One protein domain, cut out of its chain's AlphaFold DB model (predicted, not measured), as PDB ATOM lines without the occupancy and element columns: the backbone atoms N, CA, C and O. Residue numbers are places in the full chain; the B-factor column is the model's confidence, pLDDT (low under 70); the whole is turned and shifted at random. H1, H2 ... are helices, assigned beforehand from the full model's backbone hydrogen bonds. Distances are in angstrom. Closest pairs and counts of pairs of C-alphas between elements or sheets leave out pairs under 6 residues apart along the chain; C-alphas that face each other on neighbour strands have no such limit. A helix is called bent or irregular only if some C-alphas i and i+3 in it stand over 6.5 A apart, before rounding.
ATOM      1  N   TRP A  32    -155.710 103.911  32.967       71.50
ATOM      2  CA  TRP A  32    -156.006 105.320  32.753       71.50
ATOM      3  C   TRP A  32    -155.808 105.753  31.295       71.50
ATOM      4  O   TRP A  32    -156.756 106.228  30.673       71.50
ATOM      5  N   LYS A  33    -154.618 105.541  30.714       70.56
ATOM      6  CA  LYS A  33    -154.317 105.947  29.330       70.56
ATOM      7  C   LYS A  33    -155.244 105.259  28.329       70.56
ATOM      8  O   LYS A  33    -155.735 105.907  27.408       70.56
ATOM      9  N   GLN A  34    -155.500 103.960  28.495       72.88
ATOM     10  CA  GLN A  34    -156.361 103.215  27.571       72.88
ATOM     11  C   GLN A  34    -157.778 103.785  27.563       72.88
ATOM     12  O   GLN A  34    -158.312 104.094  26.498       72.88
ATOM     13  N   ARG A  35    -158.371 103.989  28.741       74.12
ATOM     14  CA  ARG A  35    -159.707 104.585  28.848       74.12
ATOM     15  C   ARG A  35    -159.732 106.024  28.338       74.12
ATOM     16  O   ARG A  35    -160.650 106.380  27.608       74.12
ATOM     17  N   PHE A  36    -158.707 106.812  28.660       77.25
ATOM     18  CA  PHE A  36    -158.661 108.234  28.336       77.25
ATOM     19  C   PHE A  36    -158.497 108.526  26.836       77.25
ATOM     20  O   PHE A  36    -159.122 109.449  26.322       77.25
ATOM     21  N   TYR A  37    -157.662 107.762  26.127       68.88
ATOM     22  CA  TYR A  37    -157.341 108.050  24.723       68.88
ATOM     23  C   TYR A  37    -158.090 107.181  23.715       68.88
ATOM     24  O   TYR A  37    -158.288 107.612  22.585       68.88
ATOM     25  N   ARG A  38    -158.490 105.961  24.093       68.81
ATOM     26  CA  ARG A  38    -159.042 104.987  23.144       68.81
ATOM     27  C   ARG A  38    -160.552 104.838  23.291       68.81
ATOM     28  O   ARG A  38    -161.289 105.128  22.359       68.81
ATOM     29  N   TRP A  39    -161.013 104.388  24.454       67.06
ATOM     30  CA  TRP A  39    -162.392 103.912  24.617       67.06
ATOM     31  C   TRP A  39    -163.424 105.035  24.503       67.06
ATOM     32  O   TRP A  39    -164.319 104.960  23.667       67.06
ATOM     33  N   ASN A  40    -163.254 106.125  25.253       69.44
ATOM     34  CA  ASN A  40    -164.222 107.225  25.209       69.44
ATOM     35  C   ASN A  40    -164.175 108.004  23.884       69.44
ATOM     36  O   ASN A  40    -165.182 108.577  23.483       69.44
ATOM     37  N   PHE A  41    -163.045 107.976  23.165       67.38
ATOM     38  CA  PHE A  41    -162.971 108.544  21.817       67.38
ATOM     39  C   PHE A  41    -163.884 107.795  20.836       67.38
ATOM     40  O   PHE A  41    -164.560 108.431  20.029       67.38
ATOM     41  N   PHE A  42    -163.940 106.462  20.914       65.81
ATOM     42  CA  PHE A  42    -164.848 105.675  20.077       65.81
ATOM     43  C   PHE A  42    -166.313 105.884  20.459       65.81
ATOM     44  O   PHE A  42    -167.140 106.039  19.567       65.81
ATOM     45  N   PHE A  43    -166.622 105.971  21.752       68.94
ATOM     46  CA  PHE A  43    -167.995 106.167  22.221       68.94
ATOM     47  C   PHE A  43    -168.587 107.511  21.795       68.94
ATOM     48  O   PHE A  43    -169.697 107.570  21.268       68.94
ATOM     49  N   VAL A  44    -167.822 108.594  21.942       71.56
ATOM     50  CA  VAL A  44    -168.292 109.937  21.588       71.56
ATOM     51  C   VAL A  44    -168.462 110.094  20.074       71.56
ATOM     52  O   VAL A  44    -169.495 110.584  19.621       71.56
ATOM     53  N   ASN A  45    -167.491 109.646  19.273       75.25
ATOM     54  CA  ASN A  45    -167.554 109.793  17.814       75.25
ATOM     55  C   ASN A  45    -168.486 108.771  17.145       75.25
ATOM     56  O   ASN A  45    -169.051 109.038  16.085       75.25
ATOM     57  N   GLY A  46    -168.679 107.610  17.772       76.06
ATOM     58  CA  GLY A  46    -169.622 106.578  17.347       76.06
ATOM     59  C   GLY A  46    -171.081 106.901  17.670       76.06
ATOM     60  O   GLY A  46    -171.971 106.275  17.101       76.06
ATOM     61  N   MET A  47    -171.355 107.897  18.524       80.94
ATOM     62  CA  MET A  47    -172.699 108.202  19.032       80.94
ATOM     63  C   MET A  47    -173.734 108.434  17.922       80.94
ATOM     64  O   MET A  47    -174.855 107.936  18.019       80.94
ATOM     65  N   TRP A  48    -173.359 109.132  16.845       81.69
ATOM     66  CA  TRP A  48    -174.245 109.346  15.694       81.69
ATOM     67  C   TRP A  48    -174.625 108.029  15.006       81.69
ATOM     68  O   TRP A  48    -175.803 107.761  14.772       81.69
ATOM     69  N   TYR A  49    -173.634 107.180  14.729       83.50
ATOM     70  CA  TYR A  49    -173.843 105.886  14.079       83.50
ATOM     71  C   TYR A  49    -174.622 104.919  14.973       83.50
ATOM     72  O   TYR A  49    -175.525 104.237  14.494       83.50
ATOM     73  N   ASN A  50    -174.338 104.917  16.277       84.94
ATOM     74  CA  ASN A  50    -175.052 104.123  17.271       84.94
ATOM     75  C   ASN A  50    -176.526 104.546  17.366       84.94
ATOM     76  O   ASN A  50    -177.415 103.692  17.350       84.94
ATOM     77  N   MET A  51    -176.811 105.853  17.376       83.69
ATOM     78  CA  MET A  51    -178.182 106.372  17.367       83.69
ATOM     79  C   MET A  51    -178.916 106.010  16.069       83.69
ATOM     80  O   MET A  51    -180.051 105.533  16.106       83.69
ATOM     81  N   ALA A  52    -178.254 106.167  14.920       85.31
ATOM     82  CA  ALA A  52    -178.817 105.795  13.627       85.31
ATOM     83  C   ALA A  52    -179.100 104.285  13.535       85.31
ATOM     84  O   ALA A  52    -180.144 103.882  13.022       85.31
ATOM     85  N   TYR A  53    -178.220 103.443  14.081       85.38
ATOM     86  CA  TYR A  53    -178.413 101.996  14.149       85.38
ATOM     87  C   TYR A  53    -179.608 101.611  15.030       85.38
ATOM     88  O   TYR A  53    -180.422 100.770  14.638       85.38
ATOM     89  N   ILE A  54    -179.761 102.238  16.200       85.50
ATOM     90  CA  ILE A  54    -180.897 101.982  17.094       85.50
ATOM     91  C   ILE A  54    -182.217 102.339  16.398       85.50
ATOM     92  O   ILE A  54    -183.143 101.523  16.415       85.50
ATOM     93  N   LEU A  55    -182.282 103.510  15.758       83.62
ATOM     94  CA  LEU A  55    -183.518 104.058  15.194       83.62
ATOM     95  C   LEU A  55    -183.893 103.465  13.827       83.62
ATOM     96  O   LEU A  55    -185.063 103.160  13.611       83.62
ATOM     97  N   PHE A  56    -182.933 103.269  12.916       84.56
ATOM     98  CA  PHE A  56    -183.225 103.001  11.499       84.56
ATOM     99  C   PHE A  56    -182.827 101.605  10.999       84.56
ATOM    100  O   PHE A  56    -183.299 101.186   9.944       84.56
ATOM    101  N   SER A  57    -181.995 100.852  11.725       80.94
ATOM    102  CA  SER A  57    -181.578  99.506  11.302       80.94
ATOM    103  C   SER A  57    -182.352  98.429  12.054       80.94
ATOM    104  O   SER A  57    -182.155  98.287  13.253       80.94
ATOM    105  N   TRP A  58    -183.200  97.664  11.363       81.88
ATOM    106  CA  TRP A  58    -183.991  96.560  11.936       81.88
ATOM    107  C   TRP A  58    -183.954  95.311  11.046       81.88
ATOM    108  O   TRP A  58    -184.983  94.742  10.684       81.88
ATOM    109  N   ARG A  59    -182.757  94.909  10.611       79.00
ATOM    110  CA  ARG A  59    -182.597  93.893   9.558       79.00
ATOM    111  C   ARG A  59    -182.702  92.452  10.072       79.00
ATOM    112  O   ARG A  59    -183.157  91.597   9.324       79.00
ATOM    113  N   LEU A  60    -182.343  92.185  11.329       77.88
ATOM    114  CA  LEU A  60    -182.472  90.876  11.997       77.88
ATOM    115  C   LEU A  60    -183.737  90.759  12.885       77.88
ATOM    116  O   LEU A  60    -183.927  89.748  13.566       77.88
ATOM    117  N   GLY A  61    -184.625  91.761  12.884       81.25
ATOM    118  CA  GLY A  61    -185.905  91.718  13.604       81.25
ATOM    119  C   GLY A  61    -185.751  91.587  15.127       81.25
ATOM    120  O   GLY A  61    -184.987  92.322  15.750       81.25
ATOM    121  N   ILE A  62    -186.479  90.651  15.749       82.50
ATOM    122  CA  ILE A  62    -186.516  90.490  17.218       82.50
ATOM    123  C   ILE A  62    -185.190  89.999  17.819       82.50
ATOM    124  O   ILE A  62    -184.927  90.200  19.003       82.50
ATOM    125  N   TRP A  63    -184.326  89.395  17.000       79.50
ATOM    126  CA  TRP A  63    -183.023  88.889  17.431       79.50
ATOM    127  C   TRP A  63    -181.987  90.007  17.629       79.50
ATOM    128  O   TRP A  63    -180.969  89.786  18.279       79.50
ATOM    129  N   GLU A  64    -182.259  91.232  17.155       85.69
ATOM    130  CA  GLU A  64    -181.403  92.408  17.396       85.69
ATOM    131  C   GLU A  64    -181.636  93.067  18.759       85.69
ATOM    132  O   GLU A  64    -180.891  93.971  19.135       85.69
ATOM    133  N   LEU A  65    -182.648  92.645  19.521       86.06
ATOM    134  CA  LEU A  65    -183.081  93.353  20.731       86.06
ATOM    135  C   LEU A  65    -181.972  93.406  21.797       86.06
ATOM    136  O   LEU A  65    -181.749  94.450  22.408       86.06
ATOM    137  N   GLY A  66    -181.206  92.322  21.950       85.75
ATOM    138  CA  GLY A  66    -180.041  92.288  22.841       85.75
ATOM    139  C   GLY A  66    -178.906  93.213  22.387       85.75
ATOM    140  O   GLY A  66    -178.344  93.943  23.200       85.75
ATOM    141  N   ALA A  67    -178.609  93.239  21.083       85.50
ATOM    142  CA  ALA A  67    -177.587  94.123  20.525       85.50
ATOM    143  C   ALA A  67    -177.985  95.598  20.678       85.50
ATOM    144  O   ALA A  67    -177.179  96.415  21.115       85.50
ATOM    145  N   LYS A  68    -179.250  95.938  20.413       87.56
ATOM    146  CA  LYS A  68    -179.775  97.294  20.608       87.56
ATOM    147  C   LYS A  68    -179.745  97.725  22.068       87.56
ATOM    148  O   LYS A  68    -179.428  98.878  22.322       87.56
ATOM    149  N   LEU A  69    -180.020  96.828  23.017       89.38
ATOM    150  CA  LEU A  69    -179.908  97.141  24.444       89.38
ATOM    151  C   LEU A  69    -178.463  97.477  24.839       89.38
ATOM    152  O   LEU A  69    -178.240  98.420  25.593       89.38
ATOM    153  N   PHE A  70    -177.487  96.743  24.300       85.44
ATOM    154  CA  PHE A  70    -176.071  97.016  24.541       85.44
ATOM    155  C   PHE A  70    -175.632  98.358  23.935       85.44
ATOM    156  O   PHE A  70    -175.053  99.190  24.628       85.44
ATOM    157  N   VAL A  71    -175.989  98.619  22.673       86.69
ATOM    158  CA  VAL A  71    -175.692  99.904  22.014       86.69
ATOM    159  C   VAL A  71    -176.421 101.060  22.712       86.69
ATOM    160  O   VAL A  71    -175.868 102.145  22.869       86.69
ATOM    161  N   TRP A  72    -177.645 100.834  23.197       87.69
ATOM    162  CA  TRP A  72    -178.384 101.813  23.993       87.69
ATOM    163  C   TRP A  72    -177.672 102.130  25.307       87.69
ATOM    164  O   TRP A  72    -177.564 103.301  25.660       87.69
ATOM    165  N   GLN A  73    -177.164 101.119  26.019       89.50
ATOM    166  CA  GLN A  73    -176.378 101.335  27.234       89.50
ATOM    167  C   GLN A  73    -175.152 102.209  26.946       89.50
ATOM    168  O   GLN A  73    -174.898 103.151  27.691       89.50
ATOM    169  N   GLU A  74    -174.436 101.945  25.853       86.12
ATOM    170  CA  GLU A  74    -173.264 102.723  25.441       86.12
ATOM    171  C   GLU A  74    -173.615 104.195  25.159       86.12
ATOM    172  O   GLU A  74    -172.956 105.111  25.658       86.12
ATOM    173  N   VAL A  75    -174.703 104.443  24.423       87.31
ATOM    174  CA  VAL A  75    -175.205 105.799  24.141       87.31
ATOM    175  C   VAL A  75    -175.646 106.502  25.425       87.31
ATOM    176  O   VAL A  75    -175.270 107.648  25.669       87.31
ATOM    177  N   TYR A  76    -176.425 105.820  26.261       88.88
ATOM    178  CA  TYR A  76    -176.942 106.365  27.512       88.88
ATOM    179  C   TYR A  76    -175.814 106.733  28.483       88.88
ATOM    180  O   TYR A  76    -175.818 107.821  29.057       88.88
ATOM    181  N   GLU A  77    -174.817 105.863  28.631       87.31
ATOM    182  CA  GLU A  77    -173.647 106.100  29.477       87.31
ATOM    183  C   GLU A  77    -172.813 107.286  28.967       87.31
ATOM    184  O   GLU A  77    -172.415 108.148  29.749       87.31
ATOM    185  N   THR A  78    -172.633 107.395  27.648       86.38
ATOM    186  CA  THR A  78    -171.922 108.523  27.027       86.38
ATOM    187  C   THR A  78    -172.643 109.850  27.275       86.38
ATOM    188  O   THR A  78    -172.014 110.834  27.673       86.38
ATOM    189  N   LEU A  79    -173.970 109.882  27.115       88.25
ATOM    190  CA  LEU A  79    -174.781 111.066  27.417       88.25
ATOM    191  C   LEU A  79    -174.698 111.446  28.896       88.25
ATOM    192  O   LEU A  79    -174.555 112.626  29.215       88.25
ATOM    193  N   LEU A  80    -174.738 110.463  29.800       89.44
ATOM    194  CA  LEU A  80    -174.557 110.711  31.227       89.44
ATOM    195  C   LEU A  80    -173.185 111.317  31.526       89.44
ATOM    196  O   LEU A  80    -173.122 112.263  32.303       89.44
ATOM    197  N   TYR A  81    -172.101 110.839  30.912       88.56
ATOM    198  CA  TYR A  81    -170.771 111.418  31.127       88.56
ATOM    199  C   TYR A  81    -170.647 112.850  30.602       88.56
ATOM    200  O   TYR A  81    -170.022 113.679  31.263       88.56
ATOM    201  N   ILE A  82    -171.278 113.168  29.471       89.56
ATOM    202  CA  ILE A  82    -171.313 114.532  28.922       89.56
ATOM    203  C   ILE A  82    -172.190 115.461  29.779       89.56
ATOM    204  O   ILE A  82    -171.895 116.641  29.918       89.56
ATOM    205  N   LEU A  83    -173.274 114.963  30.374       90.00
ATOM    206  CA  LEU A  83    -174.177 115.789  31.184       90.00
ATOM    207  C   LEU A  83    -173.752 115.895  32.654       90.00
ATOM    208  O   LEU A  83    -174.079 116.883  33.316       90.00
ATOM    209  N   ALA A  84    -173.011 114.915  33.172       90.25
ATOM    210  CA  ALA A  84    -172.610 114.811  34.573       90.25
ATOM    211  C   ALA A  84    -172.002 116.092  35.175       90.25
ATOM    212  O   ALA A  84    -172.451 116.472  36.257       90.25
ATOM    213  N   PRO A  85    -171.039 116.797  34.544       90.25
ATOM    214  CA  PRO A  85    -170.428 117.972  35.171       90.25
ATOM    215  C   PRO A  85    -171.363 119.183  35.249       90.25
ATOM    216  O   PRO A  85    -171.060 120.115  35.985       90.25
ATOM    217  N   PHE A  86    -172.496 119.180  34.544       91.56
ATOM    218  CA  PHE A  86    -173.515 120.225  34.657       91.56
ATOM    219  C   PHE A  86    -174.646 119.795  35.587       91.56
ATOM    220  O   PHE A  86    -175.013 120.517  36.512       91.56
ATOM    221  N   VAL A  87    -175.174 118.589  35.380       90.94
ATOM    222  CA  VAL A  87    -176.326 118.080  36.128       90.94
ATOM    223  C   VAL A  87    -175.958 117.804  37.582       90.94
ATOM    224  O   VAL A  87    -176.715 118.190  38.468       90.94
ATOM    225  N   LEU A  88    -174.796 117.199  37.867       90.25
ATOM    226  CA  LEU A  88    -174.435 116.851  39.245       90.25
ATOM    227  C   LEU A  88    -174.289 118.087  40.145       90.25
ATOM    228  O   LEU A  88    -174.923 118.083  41.201       90.25
ATOM    229  N   PRO A  89    -173.551 119.157  39.775       92.56
ATOM    230  CA  PRO A  89    -173.479 120.353  40.613       92.56
ATOM    231  C   PRO A  89    -174.838 121.020  40.827       92.56
ATOM    232  O   PRO A  89    -175.151 121.406  41.949       92.56
ATOM    233  N   ILE A  90    -175.676 121.098  39.785       93.06
ATOM    234  CA  ILE A  90    -177.036 121.646  39.891       93.06
ATOM    235  C   ILE A  90    -177.870 120.809  40.870       93.06
ATOM    236  O   ILE A  90    -178.521 121.352  41.761       93.06
ATOM    237  N   CYS A  91    -177.817 119.481  40.764       92.69
ATOM    238  CA  CYS A  91    -178.526 118.579  41.667       92.69
ATOM    239  C   CYS A  91    -178.049 118.716  43.121       92.69
ATOM    240  O   CYS A  91    -178.881 118.824  44.025       92.69
ATOM    241  N   PHE A  92    -176.733 118.786  43.348       93.75
ATOM    242  CA  PHE A  92    -176.167 119.019  44.678       93.75
ATOM    243  C   PHE A  92    -176.511 120.403  45.236       93.75
ATOM    244  O   PHE A  92    -176.652 120.538  46.448       93.75
ATOM    245  N   HIS A  93    -176.691 121.412  44.383       95.50
ATOM    246  CA  HIS A  93    -177.102 122.745  44.811       95.50
ATOM    247  C   HIS A  93    -178.579 122.795  45.233       95.50
ATOM    248  O   HIS A  93    -178.904 123.387  46.256       95.50
ATOM    249  N   ILE A  94    -179.474 122.151  44.478       96.31
ATOM    250  CA  ILE A  94    -180.924 122.216  44.728       96.31
ATOM    251  C   ILE A  94    -181.351 121.246  45.844       96.31
ATOM    252  O   ILE A  94    -182.122 121.621  46.728       96.31
ATOM    253  N   ARG A  95    -180.902 119.980  45.809       94.94
ATOM    254  CA  ARG A  95    -181.294 118.928  46.773       94.94
ATOM    255  C   ARG A  95    -180.131 117.969  47.085       94.94
ATOM    256  O   ARG A  95    -180.179 116.801  46.687       94.94
ATOM    257  N   TRP A 131    -160.710  90.333  50.327       81.69
ATOM    258  CA  TRP A 131    -161.552  91.468  50.735       81.69
ATOM    259  C   TRP A 131    -160.886  92.844  50.581       81.69
ATOM    260  O   TRP A 131    -161.567  93.813  50.253       81.69
ATOM    261  N   GLY A 132    -159.560  92.931  50.741       85.19
ATOM    262  CA  GLY A 132    -158.808  94.168  50.505       85.19
ATOM    263  C   GLY A 132    -158.962  94.709  49.077       85.19
ATOM    264  O   GLY A 132    -159.124  95.912  48.884       85.19
ATOM    265  N   CYS A 133    -159.013  93.832  48.072       83.31
ATOM    266  CA  CYS A 133    -159.236  94.238  46.684       83.31
ATOM    267  C   CYS A 133    -160.671  94.742  46.457       83.31
ATOM    268  O   CYS A 133    -160.876  95.693  45.706       83.31
ATOM    269  N   ILE A 134    -161.662  94.150  47.135       85.00
ATOM    270  CA  ILE A 134    -163.063  94.599  47.072       85.00
ATOM    271  C   ILE A 134    -163.212  95.980  47.718       85.00
ATOM    272  O   ILE A 134    -163.891  96.843  47.168       85.00
ATOM    273  N   ALA A 135    -162.531  96.233  48.840       85.31
ATOM    274  CA  ALA A 135    -162.514  97.553  49.468       85.31
ATOM    275  C   ALA A 135    -161.905  98.624  48.543       85.31
ATOM    276  O   ALA A 135    -162.412  99.742  48.471       85.31
ATOM    277  N   TYR A 136    -160.867  98.269  47.777       86.31
ATOM    278  CA  TYR A 136    -160.229  99.172  46.816       86.31
ATOM    279  C   TYR A 136    -161.078  99.443  45.560       86.31
ATOM    280  O   TYR A 136    -160.907 100.469  44.903       86.31
ATOM    281  N   TYR A 137    -162.030  98.565  45.232       85.62
ATOM    282  CA  TYR A 137    -162.850  98.670  44.022       85.62
ATOM    283  C   TYR A 137    -163.681  99.961  43.957       85.62
ATOM    284  O   TYR A 137    -163.724 100.615  42.916       85.62
ATOM    285  N   MET A 138    -164.336 100.342  45.055       87.31
ATOM    286  CA  MET A 138    -165.244 101.497  45.085       87.31
ATOM    287  C   MET A 138    -164.548 102.848  44.874       87.31
ATOM    288  O   MET A 138    -164.951 103.568  43.956       87.31
ATOM    289  N   PRO A 139    -163.501 103.217  45.643       87.25
ATOM    290  CA  PRO A 139    -162.790 104.472  45.402       87.25
ATOM    291  C   PRO A 139    -162.142 104.486  44.014       87.25
ATOM    292  O   PRO A 139    -162.199 105.498  43.315       87.25
ATOM    293  N   TYR A 140    -161.611 103.346  43.565       85.75
ATOM    294  CA  TYR A 140    -161.071 103.206  42.218       85.75
ATOM    295  C   TYR A 140    -162.119 103.496  41.134       85.75
ATOM    296  O   TYR A 140    -161.854 104.245  40.190       85.75
ATOM    297  N   LYS A 141    -163.332 102.959  41.286       86.44
ATOM    298  CA  LYS A 141    -164.435 103.184  40.350       86.44
ATOM    299  C   LYS A 141    -164.839 104.653  40.276       86.44
ATOM    300  O   LYS A 141    -165.028 105.158  39.176       86.44
ATOM    301  N   MET A 142    -164.896 105.345  41.414       86.56
ATOM    302  CA  MET A 142    -165.196 106.781  41.451       86.56
ATOM    303  C   MET A 142    -164.161 107.594  40.669       86.56
ATOM    304  O   MET A 142    -164.533 108.427  39.844       86.56
ATOM    305  N   VAL A 143    -162.866 107.317  40.858       88.31
ATOM    306  CA  VAL A 143    -161.794 107.986  40.101       88.31
ATOM    307  C   VAL A 143    -161.938 107.731  38.601       88.31
ATOM    308  O   VAL A 143    -161.839 108.662  37.803       88.31
ATOM    309  N   LEU A 144    -162.229 106.491  38.202       85.50
ATOM    310  CA  LEU A 144    -162.446 106.156  36.797       85.50
ATOM    311  C   LEU A 144    -163.645 106.885  36.181       85.50
ATOM    312  O   LEU A 144    -163.576 107.258  35.014       85.50
ATOM    313  N   THR A 145    -164.715 107.123  36.939       85.69
ATOM    314  CA  THR A 145    -165.860 107.908  36.459       85.69
ATOM    315  C   THR A 145    -165.451 109.342  36.121       85.69
ATOM    316  O   THR A 145    -165.797 109.831  35.049       85.69
ATOM    317  N   PHE A 146    -164.648 110.002  36.963       87.44
ATOM    318  CA  PHE A 146    -164.133 111.344  36.652       87.44
ATOM    319  C   PHE A 146    -163.230 111.349  35.417       87.44
ATOM    320  O   PHE A 146    -163.333 112.235  34.569       87.44
ATOM    321  N   VAL A 147    -162.372 110.337  35.288       86.00
ATOM    322  CA  VAL A 147    -161.503 110.168  34.116       86.00
ATOM    323  C   VAL A 147    -162.333 109.986  32.846       86.00
ATOM    324  O   VAL A 147    -162.001 110.586  31.826       86.00
ATOM    325  N   ASN A 148    -163.418 109.211  32.904       87.56
ATOM    326  CA  ASN A 148    -164.320 109.012  31.772       87.56
ATOM    327  C   ASN A 148    -164.991 110.319  31.341       87.56
ATOM    328  O   ASN A 148    -164.995 110.629  30.151       87.56
ATOM    329  N   ILE A 149    -165.476 111.118  32.297       87.31
ATOM    330  CA  ILE A 149    -166.053 112.439  32.019       87.31
ATOM    331  C   ILE A 149    -165.018 113.321  31.311       87.31
ATOM    332  O   ILE A 149    -165.257 113.771  30.194       87.31
ATOM    333  N   LEU A 150    -163.836 113.509  31.907       87.75
ATOM    334  CA  LEU A 150    -162.765 114.344  31.343       87.75
ATOM    335  C   LEU A 150    -162.345 113.888  29.941       87.75
ATOM    336  O   LEU A 150    -162.140 114.703  29.042       87.75
ATOM    337  N   SER A 151    -162.238 112.578  29.753       85.19
ATOM    338  CA  SER A 151    -161.871 111.957  28.487       85.19
ATOM    339  C   SER A 151    -162.911 112.197  27.391       85.19
ATOM    340  O   SER A 151    -162.525 112.466  26.254       85.19
ATOM    341  N   CYS A 152    -164.210 112.193  27.716       84.62
ATOM    342  CA  CYS A 152    -165.256 112.544  26.755       84.62
ATOM    343  C   CYS A 152    -165.052 113.971  26.223       84.62
ATOM    344  O   CYS A 152    -164.980 114.162  25.010       84.62
ATOM    345  N   TYR A 153    -164.837 114.961  27.096       86.06
ATOM    346  CA  TYR A 153    -164.570 116.344  26.668       86.06
ATOM    347  C   TYR A 153    -163.278 116.486  25.874       86.06
ATOM    348  O   TYR A 153    -163.251 117.165  24.847       86.06
ATOM    349  N   TRP A 154    -162.212 115.823  26.324       85.69
ATOM    350  CA  TRP A 154    -160.943 115.817  25.606       85.69
ATOM    351  C   TRP A 154    -161.100 115.248  24.195       85.69
ATOM    352  O   TRP A 154    -160.532 115.787  23.245       85.69
ATOM    353  N   SER A 155    -161.901 114.193  24.045       83.88
ATOM    354  CA  SER A 155    -162.166 113.564  22.755       83.88
ATOM    355  C   SER A 155    -162.928 114.492  21.805       83.88
ATOM    356  O   SER A 155    -162.509 114.631  20.659       83.88
ATOM    357  N   ILE A 156    -163.959 115.198  22.292       84.62
ATOM    358  CA  ILE A 156    -164.710 116.200  21.515       84.62
ATOM    359  C   ILE A 156    -163.766 117.312  21.061       84.62
ATOM    360  O   ILE A 156    -163.741 117.677  19.887       84.62
ATOM    361  N   PHE A 157    -162.951 117.826  21.984       85.69
ATOM    362  CA  PHE A 157    -162.001 118.890  21.689       85.69
ATOM    363  C   PHE A 157    -160.966 118.458  20.647       85.69
ATOM    364  O   PHE A 157    -160.717 119.182  19.686       85.69
ATOM    365  N   LYS A 158    -160.385 117.262  20.791       82.00
ATOM    366  CA  LYS A 158    -159.406 116.734  19.836       82.00
ATOM    367  C   LYS A 158    -160.013 116.425  18.479       82.00
ATOM    368  O   LYS A 158    -159.358 116.671  17.472       82.00
ATOM    369  N   TYR A 159    -161.249 115.940  18.444       80.88
ATOM    370  CA  TYR A 159    -161.983 115.749  17.202       80.88
ATOM    371  C   TYR A 159    -162.199 117.091  16.491       80.88
ATOM    372  O   TYR A 159    -161.830 117.235  15.331       80.88
ATOM    373  N   ALA A 160    -162.668 118.120  17.201       82.69
ATOM    374  CA  ALA A 160    -162.811 119.462  16.639       82.69
ATOM    375  C   ALA A 160    -161.469 120.048  16.155       82.69
ATOM    376  O   ALA A 160    -161.411 120.605  15.063       82.69
ATOM    377  N   GLN A 161    -160.381 119.877  16.916       82.25
ATOM    378  CA  GLN A 161    -159.036 120.291  16.493       82.25
ATOM    379  C   GLN A 161    -158.570 119.568  15.227       82.25
ATOM    380  O   GLN A 161    -157.970 120.197  14.361       82.25
ATOM    381  N   TYR A 162    -158.851 118.269  15.113       78.94
ATOM    382  CA  TYR A 162    -158.512 117.481  13.932       78.94
ATOM    383  C   TYR A 162    -159.238 117.998  12.684       78.94
ATOM    384  O   TYR A 162    -158.619 118.145  11.641       78.94
ATOM    385  N   PHE A 163    -160.524 118.350  12.786       76.06
ATOM    386  CA  PHE A 163    -161.264 118.927  11.654       76.06
ATOM    387  C   PHE A 163    -160.965 120.409  11.397       76.06
ATOM    388  O   PHE A 163    -161.216 120.897  10.296       76.06
ATOM    389  N   ALA A 164    -160.423 121.134  12.378       77.38
ATOM    390  CA  ALA A 164    -160.004 122.523  12.205       77.38
ATOM    391  C   ALA A 164    -158.729 122.648  11.354       77.38
ATOM    392  O   ALA A 164    -158.530 123.659  10.680       77.38
ATOM    393  N   VAL A 165    -157.870 121.627  11.366       74.06
ATOM    394  CA  VAL A 165    -156.675 121.563  10.523       74.06
ATOM    395  C   VAL A 165    -157.025 120.815   9.240       74.06
ATOM    396  O   VAL A 165    -157.549 119.705   9.274       74.06
TER     397      VAL A 165
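Overview. This is residues 32 to 95 and 131 to 165 of the 267 residues of an uncharacterized protein of Coniosporium apollinis (strain CBS 100218) (UniProt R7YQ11). A long helix, H3, is crossed near its middle by H1a, the first arm of a bent helix, and a helical hairpin of H1b and H2a reaches away from this crossing, its closed end far from H3. The end of H2a also packs on H3, while residues 86 to 95, 131 to 142 and 160 to 165 stick out with nothing beside them. The printed part has 99 residues with three named helices, H1, H2 and H3 in that order, and no named strand: the class is all helix, its helix packing mostly crossed. The whole is loose, with a radius of gyration of the C-alphas of 16.5 A, and spans 45 by 45 by 34 A.

Along the chain. Find C-alpha 131 at (-161.552, 91.468, 50.735); from there H3, residues 131 to 164, runs 49.5 A to C-alpha 164 at (-160.004, 122.523, 12.205). It has a kink of 32 degrees near residue 139 but is neither bent nor irregular, only just: C-alphas 135 and 138 are 6.5 A apart. H1, residues 32 to 56, begins at C-alpha 32, at (-156.006, 105.320, 32.753). By its hydrogen bonds it was assigned as one helix, but it is bent, C-alphas 45 and 48 being 7.0 A apart, with arms H1a, residues 32 to 45, 19.4 A, and H1b, residues 48 to 56, 11.8 A. H2, residues 61 to 94, likewise assigned as one helix, is bent where C-alphas 82 and 85 are 7.2 A apart; its arms are H2a, residues 61 to 82, 31.1 A, and H2b, residues 85 to 94, 14.8 A. H1a is irregular, with C-alphas 37 and 40 6.9 A apart, and so is H2a, with C-alphas 63 and 66 7.1 A apart.

Arrangement. Look first at residues 144 to 156 of H3, which touch H1a at a steep tilt of 52 degrees, the same way; the closest C-alphas, of Phe 36 and Ser 151, are 4.9 A apart. Residues 78 to 82 of H2a touch H3 about perpendicular, at 86 degrees, with the closest C-alphas, of Tyr 81 and Ile 149, 4.9 A apart. H1b and H2a form a helical hairpin at a steep tilt of 37 degrees, only just steep, with the closest C-alphas, of Ile 54 and Lys 68, 6.0 A apart. H2b is apart from H1a, and H1b is apart from H3. Every O i to N i+4 pair is within hydrogen-bond range in H1b; H1a has 7 of 10, H2a 15 of 18, H2b 5 of 6 and H3 28 of 30.

Size, cuts and confidence. The farthest C-alphas, of Trp 131 and Val 165, are 50.5 A apart. Residues 96 to 130 are not printed, and C-alphas 95 and 131 are 34.1 A apart across this cut. The link from H1 to H2 is tight. Residues 37 to 43 have pLDDT under 70; the mean of the printed part is 83.7.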